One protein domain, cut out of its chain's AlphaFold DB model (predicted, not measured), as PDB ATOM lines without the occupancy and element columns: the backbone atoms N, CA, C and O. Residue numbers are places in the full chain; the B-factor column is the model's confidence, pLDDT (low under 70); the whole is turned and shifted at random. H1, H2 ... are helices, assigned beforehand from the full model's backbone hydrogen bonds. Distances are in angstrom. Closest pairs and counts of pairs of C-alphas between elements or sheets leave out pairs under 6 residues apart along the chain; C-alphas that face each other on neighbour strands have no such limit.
ATOM      1  N   ASN A   4      -8.473  63.135  78.968       59.78
ATOM      2  CA  ASN A   4      -9.081  62.007  79.693       59.78
ATOM      3  C   ASN A   4     -10.401  62.363  80.410       59.78
ATOM      4  O   ASN A   4     -11.309  61.543  80.478       59.78
ATOM      5  N   LEU A   5     -10.564  63.615  80.863       59.06
ATOM      6  CA  LEU A   5     -11.801  64.050  81.538       59.06
ATOM      7  C   LEU A   5     -13.014  64.093  80.594       59.06
ATOM      8  O   LEU A   5     -14.139  63.830  81.008       59.06
ATOM      9  N   GLY A   6     -12.798  64.433  79.318       64.75
ATOM     10  CA  GLY A   6     -13.882  64.539  78.338       64.75
ATOM     11  C   GLY A   6     -14.519  63.189  78.004       64.75
ATOM     12  O   GLY A   6     -15.737  63.104  77.875       64.75
ATOM     13  N   SER A   7     -13.717  62.124  77.912       65.31
ATOM     14  CA  SER A   7     -14.206  60.763  77.656       65.31
ATOM     15  C   SER A   7     -14.974  60.188  78.841       65.31
ATOM     16  O   SER A   7     -16.009  59.558  78.645       65.31
ATOM     17  N   GLU A   8     -14.512  60.448  80.061       70.31
ATOM     18  CA  GLU A   8     -15.124  59.922  81.284       70.31
ATOM     19  C   GLU A   8     -16.494  60.565  81.550       70.31
ATOM     20  O   GLU A   8     -17.467  59.874  81.841       70.31
ATOM     21  N   ILE A   9     -16.617  61.877  81.313       74.81
ATOM     22  CA  ILE A   9     -17.900  62.587  81.392       74.81
ATOM     23  C   ILE A   9     -18.880  62.059  80.337       74.81
ATOM     24  O   ILE A   9     -20.027  61.764  80.662       74.81
ATOM     25  N   LEU A  10     -18.445  61.891  79.083       74.44
ATOM     26  CA  LEU A  10     -19.308  61.349  78.028       74.44
ATOM     27  C   LEU A  10     -19.752  59.909  78.316       74.44
ATOM     28  O   LEU A  10     -20.891  59.555  78.010       74.44
ATOM     29  N   GLN A  11     -18.897  59.103  78.946       74.94
ATOM     30  CA  GLN A  11     -19.239  57.747  79.360       74.94
ATOM     31  C   GLN A  11     -20.294  57.737  80.473       74.94
ATOM     32  O   GLN A  11     -21.272  57.002  80.360       74.94
ATOM     33  N   ILE A  12     -20.169  58.621  81.469       79.81
ATOM     34  CA  ILE A  12     -21.174  58.800  82.530       79.81
ATOM     35  C   ILE A  12     -22.513  59.263  81.943       79.81
ATOM     36  O   ILE A  12     -23.562  58.732  82.304       79.81
ATOM     37  N   TYR A  13     -22.504  60.221  81.011       77.31
ATOM     38  CA  TYR A  13     -23.734  60.680  80.358       77.31
ATOM     39  C   TYR A  13     -24.402  59.571  79.542       77.31
ATOM     40  O   TYR A  13     -25.624  59.433  79.592       77.31
ATOM     41  N   HIS A  14     -23.622  58.765  78.821       75.06
ATOM     42  CA  HIS A  14     -24.148  57.638  78.057       75.06
ATOM     43  C   HIS A  14     -24.717  56.542  78.973       75.06
ATOM     44  O   HIS A  14     -25.786  56.003  78.700       75.06
ATOM     45  N   GLU A  15     -24.043  56.236  80.084       76.38
ATOM     46  CA  GLU A  15     -24.506  55.266  81.081       76.38
ATOM     47  C   GLU A  15     -25.775  55.738  81.806       76.38
ATOM     48  O   GLU A  15     -26.709  54.959  82.001       76.38
ATOM     49  N   MET A  16     -25.853  57.029  82.138       75.94
ATOM     50  CA  MET A  16     -27.038  57.639  82.735       75.94
ATOM     51  C   MET A  16     -28.239  57.592  81.782       75.94
ATOM     52  O   MET A  16     -29.323  57.182  82.196       75.94
ATOM     53  N   GLN A  17     -28.039  57.957  80.511       68.69
ATOM     54  CA  GLN A  17     -29.087  57.910  79.487       68.69
ATOM     55  C   GLN A  17     -29.569  56.482  79.228       68.69
ATOM     56  O   GLN A  17     -30.771  56.238  79.157       68.69
ATOM     57  N   GLU A  18     -28.654  55.518  79.154       67.62
ATOM     58  CA  GLU A  18     -29.007  54.110  79.004       67.62
ATOM     59  C   GLU A  18     -29.801  53.607  80.224       67.62
ATOM     60  O   GLU A  18     -30.847  52.989  80.053       67.62
ATOM     61  N   ASN A  19     -29.395  53.938  81.454       66.50
ATOM     62  CA  ASN A  19     -30.116  53.537  82.669       66.50
ATOM     63  C   ASN A  19     -31.525  54.156  82.776       66.50
ATOM     64  O   ASN A  19     -32.456  53.523  83.276       66.50
ATOM     65  N   GLU A  20     -31.704  55.389  82.307       66.81
ATOM     66  CA  GLU A  20     -33.018  56.032  82.233       66.81
ATOM     67  C   GLU A  20     -33.915  55.337  81.196       66.81
ATOM     68  O   GLU A  20     -35.062  54.992  81.494       66.81
ATOM     69  N   ARG A  21     -33.353  55.002  80.026       62.88
ATOM     70  CA  ARG A  21     -34.044  54.254  78.965       62.88
ATOM     71  C   ARG A  21     -34.454  52.843  79.403       62.88
ATOM     72  O   ARG A  21     -35.508  52.355  79.005       62.88
ATOM     73  N   ARG A  22     -33.625  52.188  80.216       66.50
ATOM     74  CA  ARG A  22     -33.845  50.858  80.808       66.50
ATOM     75  C   ARG A  22     -35.034  50.828  81.768       66.50
ATOM     76  O   ARG A  22     -35.969  50.044  81.604       66.50
ATOM     77  N   LYS A  23     -35.073  51.783  82.703       66.75
ATOM     78  CA  LYS A  23     -36.196  51.956  83.643       66.75
ATOM     79  C   LYS A  23     -37.518  52.242  82.923       66.75
ATOM     80  O   LYS A  23     -38.561  51.749  83.353       66.75
ATOM     81  N   ASP A  24     -37.468  52.974  81.812       68.00
ATOM     82  CA  ASP A  24     -38.636  53.267  80.976       68.00
ATOM     83  C   ASP A  24     -39.196  52.015  80.265       68.00
ATOM     84  O   ASP A  24     -40.411  51.817  80.186       68.00
ATOM     85  N   VAL A  25     -38.339  51.082  79.824       70.12
ATOM     86  CA  VAL A  25     -38.795  49.826  79.191       70.12
ATOM     87  C   VAL A  25     -39.582  48.949  80.173       70.12
ATOM     88  O   VAL A  25     -40.648  48.438  79.820       70.12
ATOM     89  N   MET A  26     -39.120  48.812  81.419       69.38
ATOM     90  CA  MET A  26     -39.875  48.078  82.444       69.38
ATOM     91  C   MET A  26     -41.174  48.791  82.831       69.38
ATOM     92  O   MET A  26     -42.205  48.134  82.984       69.38
ATOM     93  N   ALA A  27     -41.149  50.123  82.947       71.69
ATOM     94  CA  ALA A  27     -42.327  50.922  83.291       71.69
ATOM     95  C   ALA A  27     -43.426  50.858  82.213       71.69
ATOM     96  O   ALA A  27     -44.614  50.958  82.526       71.69
ATOM     97  N   THR A  28     -43.044  50.657  80.950       74.31
ATOM     98  CA  THR A  28     -43.974  50.553  79.815       74.31
ATOM     99  C   THR A  28     -44.493  49.129  79.566       74.31
ATOM    100  O   THR A  28     -45.497  48.952  78.865       74.31
ATOM    101  N   MET A  29     -43.882  48.094  80.157       78.75
ATOM    102  CA  MET A  29     -44.375  46.716  80.060       78.75
ATOM    103  C   MET A  29     -45.570  46.456  80.985       78.75
ATOM    104  O   MET A  29     -45.584  46.798  82.163       78.75
ATOM    105  N   LYS A  30     -46.593  45.768  80.459       82.94
ATOM    106  CA  LYS A  30     -47.729  45.315  81.277       82.94
ATOM    107  C   LYS A  30     -47.252  44.348  82.365       82.94
ATOM    108  O   LYS A  30     -46.520  43.414  82.056       82.94
ATOM    109  N   MET A  31     -47.791  44.491  83.579       80.94
ATOM    110  CA  MET A  31     -47.507  43.615  84.728       80.94
ATOM    111  C   MET A  31     -47.624  42.122  84.393       80.94
ATOM    112  O   MET A  31     -46.765  41.346  84.782       80.94
ATOM    113  N   ALA A  32     -48.628  41.717  83.607       80.00
ATOM    114  CA  ALA A  32     -48.772  40.326  83.168       80.00
ATOM    115  C   ALA A  32     -47.525  39.804  82.428       80.00
ATOM    116  O   ALA A  32     -47.059  38.710  82.711       80.00
ATOM    117  N   ASN A  33     -46.930  40.625  81.557       80.81
ATOM    118  CA  ASN A  33     -45.712  40.248  80.845       80.81
ATOM    119  C   ASN A  33     -44.483  40.257  81.767       80.81
ATOM    120  O   ASN A  33     -43.534  39.538  81.490       80.81
ATOM    121  N   LEU A  34     -44.473  41.071  82.831       83.19
ATOM    122  CA  LEU A  34     -43.400  41.065  83.834       83.19
ATOM    123  C   LEU A  34     -43.461  39.803  84.704       83.19
ATOM    124  O   LEU A  34     -42.425  39.220  85.005       83.19
ATOM    125  N   MET A  35     -44.668  39.350  85.060       85.69
ATOM    126  CA  MET A  35     -44.887  38.127  85.844       85.69
ATOM    127  C   MET A  35     -44.472  36.851  85.101       85.69
ATOM    128  O   MET A  35     -44.179  35.840  85.737       85.69
ATOM    129  N   ASP A  36     -44.413  36.903  83.771       83.69
ATOM    130  CA  ASP A  36     -43.950  35.795  82.935       83.69
ATOM    131  C   ASP A  36     -42.416  35.708  82.853       83.69
ATOM    132  O   ASP A  36     -41.884  34.747  82.290       83.69
ATOM    133  N   LEU A  37     -41.678  36.674  83.414       85.81
ATOM    134  CA  LEU A  37     -40.222  36.737  83.320       85.81
ATOM    135  C   LEU A  37     -39.514  36.262  84.594       85.81
ATOM    136  O   LEU A  37     -39.982  36.529  85.702       85.81
ATOM    137  N   PRO A  38     -38.348  35.600  84.460       87.25
ATOM    138  CA  PRO A  38     -37.517  35.262  85.605       87.25
ATOM    139  C   PRO A  38     -37.115  36.517  86.403       87.25
ATOM    140  O   PRO A  38     -36.733  37.518  85.792       87.25
ATOM    141  N   PRO A  39     -37.053  36.467  87.748       84.50
ATOM    142  CA  PRO A  39     -36.639  37.609  88.569       84.50
ATOM    143  C   PRO A  39     -35.276  38.182  88.171       84.50
ATOM    144  O   PRO A  39     -35.072  39.389  88.208       84.50
ATOM    145  N   LYS A  40     -34.349  37.320  87.730       81.56
ATOM    146  CA  LYS A  40     -33.022  37.733  87.255       81.56
ATOM    147  C   LYS A  40     -33.101  38.685  86.057       81.56
ATOM    148  O   LYS A  40     -32.347  39.642  86.000       81.56
ATOM    149  N   VAL A  41     -34.050  38.464  85.148       84.56
ATOM    150  CA  VAL A  41     -34.279  39.328  83.978       84.56
ATOM    151  C   VAL A  41     -34.766  40.710  84.401       84.56
ATOM    152  O   VAL A  41     -34.339  41.701  83.820       84.56
ATOM    153  N   LEU A  42     -35.629  40.766  85.418       83.69
ATOM    154  CA  LEU A  42     -36.158  42.015  85.966       83.69
ATOM    155  C   LEU A  42     -35.085  42.804  86.732       83.69
ATOM    156  O   LEU A  42     -35.059  44.026  86.674       83.69
ATOM    157  N   MET A  43     -34.197  42.112  87.452       78.06
ATOM    158  CA  MET A  43     -33.130  42.746  88.236       78.06
ATOM    159  C   MET A  43     -31.953  43.221  87.377       78.06
ATOM    160  O   MET A  43     -31.361  44.252  87.679       78.06
ATOM    161  N   GLU A  44     -31.600  42.469  86.332       77.00
ATOM    162  CA  GLU A  44     -30.454  42.763  85.458       77.00
ATOM    163  C   GLU A  44     -30.851  43.531  84.186       77.00
ATOM    164  O   GLU A  44     -30.006  43.767  83.326       77.00
ATOM    165  N   ASP A  45     -32.127  43.913  84.072       70.44
ATOM    166  CA  ASP A  45     -32.710  44.654  82.951       70.44
ATOM    167  C   ASP A  45     -32.289  44.109  81.574       70.44
ATOM    168  O   ASP A  45     -31.851  44.817  80.669       70.44
ATOM    169  N   LEU A  46     -32.405  42.790  81.414       74.56
ATOM    170  CA  LEU A  46     -31.913  42.061  80.241       74.56
ATOM    171  C   LEU A  46     -32.838  42.209  79.016       74.56
ATOM    172  O   LEU A  46     -33.003  41.271  78.235       74.56
ATOM    173  N   PHE A  47     -33.482  43.360  78.840       72.12
ATOM    174  CA  PHE A  47     -34.403  43.614  77.736       72.12
ATOM    175  C   PHE A  47     -33.658  44.124  76.508       72.12
ATOM    176  O   PHE A  47     -32.806  45.005  76.578       72.12
ATOM    177  N   THR A  48     -34.012  43.601  75.338       63.56
ATOM    178  CA  THR A  48     -33.474  44.136  74.085       63.56
ATOM    179  C   THR A  48     -34.233  45.400  73.679       63.56
ATOM    180  O   THR A  48     -35.457  45.404  73.543       63.56
ATOM    181  N   THR A  49     -33.504  46.498  73.466       52.72
ATOM    182  CA  THR A  49     -34.055  47.768  72.976       52.72
ATOM    183  C   THR A  49     -34.899  47.547  71.717       52.72
ATOM    184  O   THR A  49     -34.382  47.153  70.676       52.72
ATOM    185  N   GLY A  50     -36.207  47.802  71.805       51.62
ATOM    186  CA  GLY A  50     -37.123  47.749  70.659       51.62
ATOM    187  C   GLY A  50     -37.715  46.373  70.325       51.62
ATOM    188  O   GLY A  50     -38.472  46.277  69.361       51.62
ATOM    189  N   SER A  51     -37.449  45.316  71.105       54.19
ATOM    190  CA  SER A  51     -38.103  44.016  70.907       54.19
ATOM    191  C   SER A  51     -38.479  43.356  72.237       54.19
ATOM    192  O   SER A  51     -37.800  43.527  73.240       54.19
ATOM    193  N   LYS A  52     -39.556  42.559  72.264       60.34
ATOM    194  CA  LYS A  52     -39.977  41.795  73.461       60.34
ATOM    195  C   LYS A  52     -38.988  40.682  73.852       60.34
ATOM    196  O   LYS A  52     -39.311  39.854  74.699       60.34
ATOM    197  N   ASN A  53     -37.830  40.606  73.198       63.72
ATOM    198  CA  ASN A  53     -36.847  39.578  73.467       63.72
ATOM    199  C   ASN A  53     -36.042  39.937  74.710       63.72
ATOM    200  O   ASN A  53     -35.524  41.047  74.858       63.72
ATOM    201  N   VAL A  54     -35.936  38.945  75.576       74.50
ATOM    202  CA  VAL A  54     -35.147  38.976  76.792       74.50
ATOM    203  C   VAL A  54     -33.835  38.247  76.526       74.50
ATOM    204  O   VAL A  54     -33.834  37.136  75.990       74.50
ATOM    205  N   TYR A  55     -32.719  38.857  76.911       76.50
ATOM    206  CA  TYR A  55     -31.405  38.231  76.907       76.50
ATOM    207  C   TYR A  55     -31.302  37.271  78.099       76.50
ATOM    208  O   TYR A  55     -30.769  37.591  79.152       76.50
ATOM    209  N   TYR A  56     -31.876  36.082  77.953       80.81
ATOM    210  CA  TYR A  56     -31.803  35.019  78.954       80.81
ATOM    211  C   TYR A  56     -31.619  33.672  78.246       80.81
ATOM    212  O   TYR A  56     -32.239  33.456  77.197       80.81
ATOM    213  N   PRO A  57     -30.773  32.758  78.760       87.38
ATOM    214  CA  PRO A  57     -30.538  31.473  78.110       87.38
ATOM    215  C   PRO A  57     -31.847  30.707  77.887       87.38
ATOM    216  O   PRO A  57     -32.580  30.426  78.836       87.38
ATOM    217  N   ARG A  58     -32.131  30.338  76.630       82.69
ATOM    218  CA  ARG A  58     -33.400  29.696  76.240       82.69
ATOM    219  C   ARG A  58     -33.769  28.461  77.077       82.69
ATOM    220  O   ARG A  58     -34.911  28.417  77.524       82.69
ATOM    221  N   PRO A  59     -32.852  27.517  77.385       87.50
ATOM    222  CA  PRO A  59     -33.205  26.343  78.187       87.50
ATOM    223  C   PRO A  59     -33.742  26.700  79.580       87.50
ATOM    224  O   PRO A  59     -34.658  26.055  80.089       87.50
ATOM    225  N   LEU A  60     -33.199  27.760  80.187       86.81
ATOM    226  CA  LEU A  60     -33.646  28.247  81.490       86.81
ATOM    227  C   LEU A  60     -34.975  28.996  81.380       86.81
ATOM    228  O   LEU A  60     -35.815  28.880  82.272       86.81
ATOM    229  N   LEU A  61     -35.177  29.751  80.293       87.25
ATOM    230  CA  LEU A  61     -36.441  30.440  80.041       87.25
ATOM    231  C   LEU A  61     -37.588  29.439  79.887       87.25
ATOM    232  O   LEU A  61     -38.652  29.625  80.468       87.25
ATOM    233  N   ASP A  62     -37.348  28.356  79.150       85.44
ATOM    234  CA  ASP A  62     -38.330  27.297  78.928       85.44
ATOM    235  C   ASP A  62     -38.672  26.566  80.229       85.44
ATOM    236  O   ASP A  62     -39.840  26.265  80.489       85.44
ATOM    237  N   MET A  63     -37.671  26.307  81.077       88.06
ATOM    238  CA  MET A  63     -37.880  25.736  82.407       88.06
ATOM    239  C   MET A  63     -38.725  26.663  83.287       88.06
ATOM    240  O   MET A  63     -39.695  26.212  83.892       88.06
ATOM    241  N   TRP A  64     -38.409  27.959  83.318       87.44
ATOM    242  CA  TRP A  64     -39.201  28.955  84.038       87.44
ATOM    243  C   TRP A  64     -40.647  28.994  83.541       87.44
ATOM    244  O   TRP A  64     -41.573  28.896  84.344       87.44
ATOM    245  N   MET A  65     -40.845  29.048  82.221       85.25
ATOM    246  CA  MET A  65     -42.170  29.064  81.600       85.25
ATOM    247  C   MET A  65     -42.999  27.832  81.958       85.25
ATOM    248  O   MET A  65     -44.195  27.964  82.199       85.25
ATOM    249  N   LYS A  66     -42.388  26.647  82.050       84.94
ATOM    250  CA  LYS A  66     -43.072  25.439  82.535       84.94
ATOM    251  C   LYS A  66     -43.497  25.572  84.001       84.94
ATOM    252  O   LYS A  66     -44.606  25.170  84.332       84.94
ATOM    253  N   SER A  67     -42.661  26.173  84.846       81.12
ATOM    254  CA  SER A  67     -42.927  26.345  86.281       81.12
ATOM    255  C   SER A  67     -43.962  27.427  86.602       81.12
ATOM    256  O   SER A  67     -44.704  27.280  87.565       81.12
ATOM    257  N   VAL A  68     -44.036  28.516  85.827       79.31
ATOM    258  CA  VAL A  68     -45.023  29.593  86.066       79.31
ATOM    259  C   VAL A  68     -46.358  29.354  85.367       79.31
ATOM    260  O   VAL A  68     -47.377  29.889  85.798       79.31
ATOM    261  N   ARG A  69     -46.371  28.531  84.308       70.19
ATOM    262  CA  ARG A  69     -47.588  28.159  83.567       70.19
ATOM    263  C   ARG A  69     -48.266  26.900  84.084       70.19
ATOM    264  O   ARG A  69     -49.303  26.542  83.526       70.19
ATOM    265  N   THR A  70     -47.740  26.223  85.114       55.41
ATOM    266  CA  THR A  70     -48.530  25.195  85.804       55.41
ATOM    267  C   THR A  70     -49.850  25.836  86.215       55.41
ATOM    268  O   THR A  70     -49.813  26.846  86.929       55.41
TER     269      THR A  70
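AT A GLANCE: This is residues 4 to 70 of the 325 residues of the protein "Rad21_Rec8 domain-containing protein" of Malus baccata (UniProt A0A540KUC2). What does the model look like? One long, straight helical arm, H1, sticks out with residues 4 to 18 from a small, loose head, which holds the short helices H2 and H3, the loop of residues 44 to 57 and, at the far side from the arm, H4. What is it made of? The printed part has 67 residues with four named helices, H1 to H4 in chain order, and no named strand; its class is all helix. How compact is it? It is loose, with a radius of gyration of the C-alphas of 15.3 A, and spans 53 by 23 by 18 A, the arm making much of the length.

IN THESE COORDINATES: Where does H1 run? It holds residues 4 to 28, 36.7 A from C-alpha 4 at (-9.081, 62.007, 79.693) to C-alpha 28 at (-43.974, 50.553, 79.815). Which helices follow? H2 holds residues 31 to 35 and H3 residues 39 to 43, each 6.2 A long. H4, residues 58 to 68, is 15.2 A long and ends with C-alpha 68 at (-45.023, 29.593, 86.066).

HOW THE PARTS SIT: How do H1, H2 and H3 stand? Each pair is close but not clearly touching. The closest C-alphas are those of Met 26 and Leu 34 for H1 and H2, 8.0 A, Met 26 and Leu 42 for H1 and H3, 7.9 A, and Leu 34 and Leu 42 for H2 and H3, 7.6 A. Where is H4? It is apart from H1, H2 and H3. What do the backbones show? In H1, H2, H3 and H4 every O i to N i+4 pair is within hydrogen-bond range.

THE WHOLE: How far does it reach? The two C-alphas farthest apart, those of Asn 4 and Thr 70, are 54.3 A apart. Which links are long? H3 to H4, with 14 residues between them, is a long link; H1 to H2 and H2 to H3 are tight, and the printed part has no cut. Where is confidence low? The mean pLDDT of the printed part is 74.8, and residues 4 to 7, 17 to 24, 26, 48 to 53 and 70 are under 70.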